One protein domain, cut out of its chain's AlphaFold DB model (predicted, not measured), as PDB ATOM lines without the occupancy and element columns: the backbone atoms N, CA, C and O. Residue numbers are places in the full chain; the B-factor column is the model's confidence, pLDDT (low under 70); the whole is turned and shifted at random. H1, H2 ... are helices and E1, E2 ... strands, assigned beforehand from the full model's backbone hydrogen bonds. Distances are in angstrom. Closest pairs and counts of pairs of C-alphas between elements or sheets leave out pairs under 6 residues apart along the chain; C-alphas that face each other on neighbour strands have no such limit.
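Overview. This is residues 2 to 78 of the 100 residues of an uncharacterized protein of Brevifollis gellanilyticus (UniProt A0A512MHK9). The domain is a long, strongly twisted wall of four antiparallel strands, with the helix H1 beyond one end of it and the short helix H2 and a loop at the other. E1, E2 and E3 make a ribbon side by side, and the short E4 pairs with the part of E3 up to its bend, after residues 59 to 70 have run back from H2. The printed part has 77 residues with two named helices and four named strands, in the order H1 E1 E2 E3 H2 E4; the sheet runs E1 E2 E3 E4, and the class is mixed, helices and strands. The whole is only just loose, close to compact, with a radius of gyration of the C-alphas of 14.0 A, and is elongated, spanning 45 by 24 by 17 A.

Arrangement. Begin with H1, residues 2 to 13, which is not on the sheet, with 3 pairs of C-alphas within 10 A. Next look at E1, residues 19 to 23, and E2, residues 28 to 36, an antiparallel hairpin at 156 degrees; you will find N 20 and O 32 within hydrogen-bond range at 2.8 A. E3, residues 44 to 53, forms a second hairpin with E2, antiparallel at 153 degrees, with N 31 and O 50 2.8 A apart. E1, E2 and E3 form a meander, each strand the antiparallel neighbour of the one before. E3 bends by 61 degrees at residue 47. H2, residues 54 to 58, only grazes the sheet, with its residues 54 to 56; the closest C-alphas of E2 and H2 are those of Val 28 and Val 54, 6.1 A apart. E4, residues 71 to 74, is antiparallel to E3: find N 45 and O 73 2.9 A apart, and the C-alphas of Tyr 44 and Arg 74, which face each other, at 4.4 A. E1 and E4 are the edge strands and are apart. H1 is apart from E2, E3, H2 and E4. In H1 and H2, every O i to N i+4 pair is within hydrogen-bond range.

Along the chain. Find C-alpha 2 at (5.242, 22.979, 15.376); from there H1 runs 16.5 A to C-alpha 13. E1 is 13.5 A long, E2 24.5 A and E3 26.3 A, ending at C-alpha 53 at (32.770, 47.960, 18.207). H2 follows directly, 6.0 A long. E4, 10.1 A, ends at C-alpha 74 at (14.009, 39.625, 7.202).

Size, cuts and confidence. The two C-alphas farthest apart are those of Phe 2 and Leu 61, 46.7 A. The printed part has no cut. The link from H2 to E4, residues 59 to 70, is long. The mean pLDDT of the printed part is 90.9, and residue 2 is under 70.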
ATOM      1  N   PHE A   2       3.949  22.262  15.357       69.75
ATOM      2  CA  PHE A   2       5.242  22.979  15.376       69.75
ATOM      3  C   PHE A   2       5.198  24.448  14.905       69.75
ATOM      4  O   PHE A   2       5.819  25.299  15.538       69.75
ATOM      5  N   LYS A   3       4.426  24.781  13.856       75.06
ATOM      6  CA  LYS A   3       4.295  26.169  13.354       75.06
ATOM      7  C   LYS A   3       3.702  27.133  14.391       75.06
ATOM      8  O   LYS A   3       4.177  28.253  14.526       75.06
ATOM      9  N   SER A   4       2.711  26.687  15.162       77.94
ATOM     10  CA  SER A   4       2.057  27.509  16.191       77.94
ATOM     11  C   SER A   4       3.022  27.864  17.326       77.94
ATOM     12  O   SER A   4       3.071  29.010  17.763       77.94
ATOM     13  N   ILE A   5       3.852  26.900  17.743       85.12
ATOM     14  CA  ILE A   5       4.895  27.107  18.758       85.12
ATOM     15  C   ILE A   5       5.982  28.050  18.222       85.12
ATOM     16  O   ILE A   5       6.371  28.996  18.903       85.12
ATOM     17  N   GLN A   6       6.441  27.843  16.984       82.88
ATOM     18  CA  GLN A   6       7.431  28.713  16.341       82.88
ATOM     19  C   GLN A   6       6.935  30.158  16.223       82.88
ATOM     20  O   GLN A   6       7.674  31.084  16.560       82.88
ATOM     21  N   ASN A   7       5.684  30.361  15.808       82.88
ATOM     22  CA  ASN A   7       5.087  31.692  15.706       82.88
ATOM     23  C   ASN A   7       4.954  32.356  17.078       82.88
ATOM     24  O   ASN A   7       5.276  33.534  17.221       82.88
ATOM     25  N   TRP A   8       4.569  31.602  18.109       86.94
ATOM     26  CA  TRP A   8       4.511  32.116  19.476       86.94
ATOM     27  C   TRP A   8       5.889  32.567  19.986       86.94
ATOM     28  O   TRP A   8       6.034  33.684  20.488       86.94
ATOM     29  N   ILE A   9       6.930  31.750  19.780       87.62
ATOM     30  CA  ILE A   9       8.312  32.097  20.150       87.62
ATOM     31  C   ILE A   9       8.779  33.343  19.390       87.62
ATOM     32  O   ILE A   9       9.363  34.247  19.991       87.62
ATOM     33  N   ARG A  10       8.508  33.421  18.081       87.75
ATOM     34  CA  ARG A  10       8.877  34.577  17.251       87.75
ATOM     35  C   ARG A  10       8.201  35.848  17.746       87.75
ATOM     36  O   ARG A  10       8.900  36.827  17.977       87.75
ATOM     37  N   ARG A  11       6.890  35.824  17.993       87.62
ATOM     38  CA  ARG A  11       6.139  36.981  18.514       87.62
ATOM     39  C   ARG A  11       6.645  37.428  19.885       87.62
ATOM     40  O   ARG A  11       6.729  38.620  20.158       87.62
ATOM     41  N   ARG A  12       7.057  36.484  20.737       90.44
ATOM     42  CA  ARG A  12       7.676  36.799  22.034       90.44
ATOM     43  C   ARG A  12       9.072  37.414  21.882       90.44
ATOM     44  O   ARG A  12       9.448  38.294  22.661       90.44
ATOM     45  N   LYS A  13       9.862  36.938  20.917       90.56
ATOM     46  CA  LYS A  13      11.219  37.434  20.646       90.56
ATOM     47  C   LYS A  13      11.187  38.825  20.009       90.56
ATOM     48  O   LYS A  13      11.816  39.734  20.539       90.56
ATOM     49  N   PHE A  14      10.432  38.994  18.928       92.12
ATOM     50  CA  PHE A  14      10.355  40.209  18.113       92.12
ATOM     51  C   PHE A  14       9.196  41.116  18.539       92.12
ATOM     52  O   PHE A  14       8.379  41.523  17.724       92.12
ATOM     53  N   ARG A  15       9.098  41.407  19.837       93.81
ATOM     54  CA  ARG A  15       8.079  42.324  20.361       93.81
ATOM     55  C   ARG A  15       8.460  43.772  20.046       93.81
ATOM     56  O   ARG A  15       9.612  44.143  20.250       93.81
ATOM     57  N   GLU A  16       7.501  44.579  19.606       96.12
ATOM     58  CA  GLU A  16       7.697  46.012  19.339       96.12
ATOM     59  C   GLU A  16       8.195  46.764  20.584       96.12
ATOM     60  O   GLU A  16       7.846  46.421  21.717       96.12
ATOM     61  N   GLY A  17       9.070  47.748  20.374       95.88
ATOM     62  CA  GLY A  17       9.746  48.508  21.429       95.88
ATOM     63  C   GLY A  17      10.878  47.754  22.134       95.88
ATOM     64  O   GLY A  17      11.590  48.334  22.950       95.88
ATOM     65  N   ARG A  18      11.083  46.466  21.835       95.69
ATOM     66  CA  ARG A  18      12.183  45.687  22.407       95.69
ATOM     67  C   ARG A  18      13.463  45.901  21.606       95.69
ATOM     68  O   ARG A  18      13.457  45.787  20.383       95.69
ATOM     69  N   THR A  19      14.577  46.080  22.307       96.56
ATOM     70  CA  THR A  19      15.913  45.980  21.712       96.56
ATOM     71  C   THR A  19      16.447  44.564  21.881       96.56
ATOM     72  O   THR A  19      16.503  44.027  22.990       96.56
ATOM     73  N   LEU A  20      16.832  43.941  20.773       95.56
ATOM     74  CA  LEU A  20      17.599  42.702  20.766       95.56
ATOM     75  C   LEU A  20      19.076  43.049  20.618       95.56
ATOM     76  O   LEU A  20      19.428  43.867  19.776       95.56
ATOM     77  N   SER A  21      19.931  42.412  21.410       95.12
ATOM     78  CA  SER A  21      21.378  42.612  21.365       95.12
ATOM     79  C   SER A  21      22.079  41.278  21.139       95.12
ATOM     80  O   SER A  21      21.660  40.256  21.688       95.12
ATOM     81  N   GLY A  22      23.122  41.282  20.314       92.75
ATOM     82  CA  GLY A  22      23.900  40.091  20.001       92.75
ATOM     83  C   GLY A  22      25.263  40.439  19.417       92.75
ATOM     84  O   GLY A  22      25.408  41.413  18.680       92.75
ATOM     85  N   PHE A  23      26.269  39.637  19.753       90.25
ATOM     86  CA  PHE A  23      27.583  39.726  19.127       90.25
ATOM     87  C   PHE A  23      27.536  39.097  17.736       90.25
ATOM     88  O   PHE A  23      27.072  37.968  17.578       90.25
ATOM     89  N   ILE A  24      28.010  39.841  16.740       88.44
ATOM     90  CA  ILE A  24      28.162  39.368  15.354       88.44
ATOM     91  C   ILE A  24      29.634  39.113  14.993       88.44
ATOM     92  O   ILE A  24      29.918  38.459  13.996       88.44
ATOM     93  N   ALA A  25      30.557  39.593  15.834       85.25
ATOM     94  CA  ALA A  25      31.970  39.229  15.884       85.25
ATOM     95  C   ALA A  25      32.474  39.360  17.338       85.25
ATOM     96  O   ALA A  25      31.709  39.746  18.224       85.25
ATOM     97  N   ARG A  26      33.752  39.051  17.598       84.19
ATOM     98  CA  ARG A  26      34.342  39.042  18.956       84.19
ATOM     99  C   ARG A  26      34.193  40.376  19.698       84.19
ATOM    100  O   ARG A  26      33.968  40.386  20.902       84.19
ATOM    101  N   ASP A  27      34.329  41.478  18.980       85.06
ATOM    102  CA  ASP A  27      34.312  42.850  19.484       85.06
ATOM    103  C   ASP A  27      33.208  43.699  18.843       85.06
ATOM    104  O   ASP A  27      33.065  44.871  19.177       85.06
ATOM    105  N   VAL A  28      32.385  43.109  17.971       86.19
ATOM    106  CA  VAL A  28      31.289  43.801  17.289       86.19
ATOM    107  C   VAL A  28      29.949  43.325  17.839       86.19
ATOM    108  O   VAL A  28      29.543  42.174  17.645       86.19
ATOM    109  N   ARG A  29      29.232  44.239  18.497       92.12
ATOM    110  CA  ARG A  29      27.871  44.035  18.995       92.12
ATOM    111  C   ARG A  29      26.882  44.726  18.070       92.12
ATOM    112  O   ARG A  29      27.075  45.873  17.675       92.12
ATOM    113  N   ARG A  30      25.798  44.036  17.739       94.06
ATOM    114  CA  ARG A  30      24.667  44.600  17.014       94.06
ATOM    115  C   ARG A  30      23.461  44.688  17.931       94.06
ATOM    116  O   ARG A  30      23.131  43.742  18.643       94.06
ATOM    117  N   GLU A  31      22.801  45.828  17.873       95.88
ATOM    118  CA  GLU A  31      21.562  46.119  18.569       95.88
ATOM    119  C   GLU A  31      20.472  46.439  17.562       95.88
ATOM    120  O   GLU A  31      20.700  47.104  16.550       95.88
ATOM    121  N   ILE A  32      19.288  45.897  17.815       96.25
ATOM    122  CA  ILE A  32      18.185  45.885  16.863       96.25
ATOM    123  C   ILE A  32      16.929  46.231  17.634       96.25
ATOM    124  O   ILE A  32      16.392  45.406  18.375       96.25
ATOM    125  N   LEU A  33      16.490  47.472  17.477       97.62
ATOM    126  CA  LEU A  33      15.239  47.953  18.029       97.62
ATOM    127  C   LEU A  33      14.107  47.515  17.103       97.62
ATOM    128  O   LEU A  33      14.078  47.905  15.935       97.62
ATOM    129  N   ILE A  34      13.175  46.721  17.624       97.31
ATOM    130  CA  ILE A  34      11.977  46.317  16.889       97.31
ATOM    131  C   ILE A  34      11.005  47.494  16.864       97.31
ATOM    132  O   ILE A  34      10.387  47.817  17.877       97.31
ATOM    133  N   VAL A  35      10.870  48.129  15.702       97.44
ATOM    134  CA  VAL A  35       9.917  49.223  15.479       97.44
ATOM    135  C   VAL A  35       8.536  48.655  15.201       97.44
ATOM    136  O   VAL A  35       7.570  49.095  15.809       97.44
ATOM    137  N   SER A  36       8.446  47.656  14.318       95.81
ATOM    138  CA  SER A  36       7.193  46.951  14.068       95.81
ATOM    139  C   SER A  36       7.395  45.469  13.776       95.81
ATOM    140  O   SER A  36       8.353  45.071  13.109       95.81
ATOM    141  N   ALA A  37       6.455  44.659  14.262       94.19
ATOM    142  CA  ALA A  37       6.361  43.225  14.014       94.19
ATOM    143  C   ALA A  37       5.110  42.847  13.199       94.19
ATOM    144  O   ALA A  37       4.744  41.673  13.153       94.19
ATOM    145  N   ALA A  38       4.462  43.820  12.544       93.62
ATOM    146  CA  ALA A  38       3.222  43.612  11.790       93.62
ATOM    147  C   ALA A  38       3.344  42.526  10.704       93.62
ATOM    148  O   ALA A  38       2.415  41.750  10.502       93.62
ATOM    149  N   ARG A  39       4.512  42.422  10.055       93.38
ATOM    150  CA  ARG A  39       4.801  41.460   8.975       93.38
ATOM    151  C   ARG A  39       5.615  40.244   9.435       93.38
ATOM    152  O   ARG A  39       6.217  39.541   8.623       93.38
ATOM    153  N   LEU A  40       5.639  39.963  10.741       91.31
ATOM    154  CA  LEU A  40       6.464  38.888  11.301       91.31
ATOM    155  C   LEU A  40       6.093  37.507  10.744       91.31
ATOM    156  O   LEU A  40       6.975  36.674  10.524       91.31
ATOM    157  N   ASP A  41       4.802  37.274  10.499       89.38
ATOM    158  CA  ASP A  41       4.311  36.020   9.921       89.38
ATOM    159  C   ASP A  41       4.723  35.862   8.441       89.38
ATOM    160  O   ASP A  41       4.856  34.736   7.963       89.38
ATOM    161  N   GLU A  42       5.017  36.967   7.745       91.62
ATOM    162  CA  GLU A  42       5.557  36.990   6.376       91.62
ATOM    163  C   GLU A  42       7.087  36.850   6.329       91.62
ATOM    164  O   GLU A  42       7.665  36.713   5.254       91.62
ATOM    165  N   GLY A  43       7.766  36.879   7.480       92.75
ATOM    166  CA  GLY A  43       9.226  36.814   7.541       92.75
ATOM    167  C   GLY A  43       9.930  38.136   7.826       92.75
ATOM    168  O   GLY A  43      11.151  38.137   7.989       92.75
ATOM    169  N   TYR A  44       9.189  39.239   7.927       95.25
ATOM    170  CA  TYR A  44       9.743  40.589   7.949       95.25
ATOM    171  C   TYR A  44       9.449  41.325   9.253       95.25
ATOM    172  O   TYR A  44       8.436  41.109   9.916       95.25
ATOM    173  N   ILE A  45      10.356  42.218   9.620       96.00
ATOM    174  CA  ILE A  45      10.220  43.135  10.748       96.00
ATOM    175  C   ILE A  45      10.746  44.507  10.338       96.00
ATOM    176  O   ILE A  45      11.707  44.607   9.575       96.00
ATOM    177  N   THR A  46      10.155  45.566  10.882       97.38
ATOM    178  CA  THR A  46      10.708  46.917  10.762       97.38
ATOM    179  C   THR A  46      11.594  47.169  11.962       97.38
ATOM    180  O   THR A  46      11.149  47.046  13.106       97.38
ATOM    181  N   VAL A  47      12.853  47.512  11.720       97.06
ATOM    182  CA  VAL A  47      13.859  47.658  12.771       97.06
ATOM    183  C   VAL A  47      14.696  48.908  12.583       97.06
ATOM    184  O   VAL A  47      14.919  49.355  11.460       97.06
ATOM    185  N   ARG A  48      15.218  49.435  13.687       97.31
ATOM    186  CA  ARG A  48      16.406  50.287  13.653       97.31
ATOM    187  C   ARG A  48      17.603  49.466  14.087       97.31
ATOM    188  O   ARG A  48      17.514  48.716  15.060       97.31
ATOM    189  N   VAL A  49      18.708  49.596  13.368       95.06
ATOM    190  CA  VAL A  49      19.929  48.833  13.637       95.06
ATOM    191  C   VAL A  49      21.005  49.779  14.126       95.06
ATOM    192  O   VAL A  49      21.128  50.898  13.645       95.06
ATOM    193  N   ARG A  50      21.791  49.307  15.081       93.94
ATOM    194  CA  ARG A  50      23.046  49.917  15.482       93.94
ATOM    195  C   ARG A  50      24.096  48.828  15.571       93.94
ATOM    196  O   ARG A  50      23.853  47.785  16.174       93.94
ATOM    197  N   THR A  51      25.260  49.057  14.982       92.25
ATOM    198  CA  THR A  51      26.400  48.141  15.094       92.25
ATOM    199  C   THR A  51      27.556  48.893  15.731       92.25
ATOM    200  O   THR A  51      27.868  50.002  15.311       92.25
ATOM    201  N   VAL A  52      28.162  48.312  16.762       90.50
ATOM    202  CA  VAL A  52      29.181  48.968  17.578       90.50
ATOM    203  C   VAL A  52      30.376  48.051  17.789       90.50
ATOM    204  O   VAL A  52      30.206  46.874  18.113       90.50
ATOM    205  N   ASN A  53      31.586  48.594  17.645       90.00
ATOM    206  CA  ASN A  53      32.770  47.960  18.207       90.00
ATOM    207  C   ASN A  53      32.831  48.297  19.706       90.00
ATOM    208  O   ASN A  53      33.078  49.443  20.090       90.00
ATOM    209  N   VAL A  54      32.558  47.308  20.558       88.81
ATOM    210  CA  VAL A  54      32.413  47.523  22.006       88.81
ATOM    211  C   VAL A  54      33.745  47.901  22.652       88.81
ATOM    212  O   VAL A  54      33.763  48.648  23.632       88.81
ATOM    213  N   LEU A  55      34.869  47.441  22.090       87.50
ATOM    214  CA  LEU A  55      36.196  47.848  22.548       87.50
ATOM    215  C   LEU A  55      36.430  49.329  22.252       87.50
ATOM    216  O   LEU A  55      36.885  50.053  23.130       87.50
ATOM    217  N   TYR A  56      36.063  49.809  21.065       86.44
ATOM    218  CA  TYR A  56      36.305  51.209  20.699       86.44
ATOM    219  C   TYR A  56      35.460  52.170  21.522       86.44
ATOM    220  O   TYR A  56      35.989  53.159  22.026       86.44
ATOM    221  N   VAL A  57      34.184  51.843  21.737       89.06
ATOM    222  CA  VAL A  57      33.311  52.654  22.598       89.06
ATOM    223  C   VAL A  57      33.783  52.631  24.050       89.06
ATOM    224  O   VAL A  57      33.905  53.685  24.662       89.06
ATOM    225  N   SER A  58      34.133  51.463  24.603       86.88
ATOM    226  CA  SER A  58      34.622  51.388  25.993       86.88
ATOM    227  C   SER A  58      35.960  52.102  26.219       86.88
ATOM    228  O   SER A  58      36.257  52.501  27.343       86.88
ATOM    229  N   LYS A  59      36.766  52.277  25.164       87.19
ATOM    230  CA  LYS A  59      38.021  53.043  25.188       87.19
ATOM    231  C   LYS A  59      37.855  54.518  24.811       87.19
ATOM    232  O   LYS A  59      38.849  55.234  24.800       87.19
ATOM    233  N   GLY A  60      36.637  54.972  24.507       88.12
ATOM    234  CA  GLY A  60      36.367  56.353  24.100       88.12
ATOM    235  C   GLY A  60      36.962  56.736  22.741       88.12
ATOM    236  O   GLY A  60      37.093  57.920  22.455       88.12
ATOM    237  N   LEU A  61      37.326  55.753  21.906       85.38
ATOM    238  CA  LEU A  61      37.895  55.993  20.573       85.38
ATOM    239  C   LEU A  61      36.835  56.479  19.580       85.38
ATOM    240  O   LEU A  61      37.148  57.214  18.648       85.38
ATOM    241  N   ILE A  62      35.586  56.055  19.779       83.69
ATOM    242  CA  ILE A  62      34.414  56.531  19.043       83.69
ATOM    243  C   ILE A  62      33.257  56.740  20.025       83.69
ATOM    244  O   ILE A  62      33.144  55.975  20.991       83.69
ATOM    245  N   PRO A  63      32.376  57.730  19.794       88.81
ATOM    246  CA  PRO A  63      31.111  57.796  20.511       88.81
ATOM    247  C   PRO A  63      30.259  56.571  20.171       88.81
ATOM    248  O   PRO A  63      30.394  55.967  19.101       88.81
ATOM    249  N   GLU A  64      29.360  56.201  21.079       89.00
ATOM    250  CA  GLU A  64      28.382  55.168  20.768       89.00
ATOM    251  C   GLU A  64      27.469  55.671  19.637       89.00
ATOM    252  O   GLU A  64      26.897  56.756  19.764       89.00
ATOM    253  N   PRO A  65      27.337  54.931  18.522       90.75
ATOM    254  CA  PRO A  65      26.522  55.391  17.410       90.75
ATOM    255  C   PRO A  65      25.047  55.494  17.812       90.75
ATOM    256  O   PRO A  65      24.582  54.828  18.740       90.75
ATOM    257  N   GLU A  66      24.281  56.304  17.094       95.06
ATOM    258  CA  GLU A  66      22.827  56.277  17.213       95.06
ATOM    259  C   GLU A  66      22.238  55.104  16.420       95.06
ATOM    260  O   GLU A  66      22.906  54.440  15.622       95.06
ATOM    261  N   PHE A  67      20.962  54.820  16.665       95.31
ATOM    262  CA  PHE A  67      20.214  53.887  15.839       95.31
ATOM    263  C   PHE A  67      20.008  54.462  14.434       95.31
ATOM    264  O   PHE A  67      19.519  55.580  14.284       95.31
ATOM    265  N   GLU A  68      20.310  53.661  13.411       94.81
ATOM    266  CA  GLU A  68      20.011  53.983  12.015       94.81
ATOM    267  C   GLU A  68      18.502  54.220  11.805       94.81
ATOM    268  O   GLU A  68      17.653  53.833  12.620       94.81
ATOM    269  N   ALA A  69      18.149  54.820  10.665       95.56
ATOM    270  CA  ALA A  69      16.756  54.987  10.268       95.56
ATOM    271  C   ALA A  69      16.007  53.633  10.229       95.56
ATOM    272  O   ALA A  69      16.614  52.595   9.939       95.56
ATOM    273  N   PRO A  70      14.687  53.614  10.511       97.19
ATOM    274  CA  PRO A  70      13.891  52.401  10.388       97.19
ATOM    275  C   PRO A  70      14.001  51.813   8.983       97.19
ATOM    276  O   PRO A  70      13.815  52.519   7.994       97.19
ATOM    277  N   ARG A  71      14.243  50.508   8.903       95.88
ATOM    278  CA  ARG A  71      14.200  49.749   7.654       95.88
ATOM    279  C   ARG A  71      13.526  48.406   7.863       95.88
ATOM    280  O   ARG A  71      13.554  47.845   8.959       95.88
ATOM    281  N   GLU A  72      12.942  47.888   6.798       96.38
ATOM    282  CA  GLU A  72      12.437  46.524   6.775       96.38
ATOM    283  C   GLU A  72      13.602  45.535   6.634       96.38
ATOM    284  O   GLU A  72      14.558  45.770   5.895       96.38
ATOM    285  N   MET A  73      13.542  44.433   7.377       94.12
ATOM    286  CA  MET A  73      14.558  43.388   7.362       94.12
ATOM    287  C   MET A  73      13.907  42.026   7.570       94.12
ATOM    288  O   MET A  73      12.967  41.888   8.358       94.12
ATOM    289  N   ARG A  74      14.425  40.993   6.903       93.50
ATOM    290  CA  ARG A  74      14.009  39.625   7.202       93.50
ATOM    291  C   ARG A  74      14.558  39.192   8.556       93.50
ATOM    292  O   ARG A  74      15.741  39.385   8.842       93.50
ATOM    293  N   PHE A  75      13.730  38.573   9.398       88.56
ATOM    294  CA  PHE A  75      14.144  38.252  10.770       88.56
ATOM    295  C   PHE A  75      15.308  37.241  10.842       88.56
ATOM    296  O   PHE A  75      15.983  37.149  11.869       88.56
ATOM    297  N   ASP A  76      15.531  36.463   9.777       88.81
ATOM    298  CA  ASP A  76      16.628  35.499   9.621       88.81
ATOM    299  C   ASP A  76      17.949  36.151   9.167       88.81
ATOM    300  O   ASP A  76      18.999  35.510   9.204       88.81
ATOM    301  N   GLU A  77      17.929  37.432   8.795       89.38
ATOM    302  CA  GLU A  77      19.098  38.198   8.330       89.38
ATOM    303  C   GLU A  77      19.619  39.206   9.352       89.38
ATOM    304  O   GLU A  77      20.754  39.661   9.263       89.38
ATOM    305  N   VAL A  78      18.819  39.476  10.378       88.62
ATOM    306  CA  VAL A  78      19.086  40.333  11.543       88.62
ATOM    307  C   VAL A  78      20.515  40.183  12.094       88.62
ATOM    308  O   VAL A  78      21.196  41.174  12.375       88.62
TER     309      VAL A  78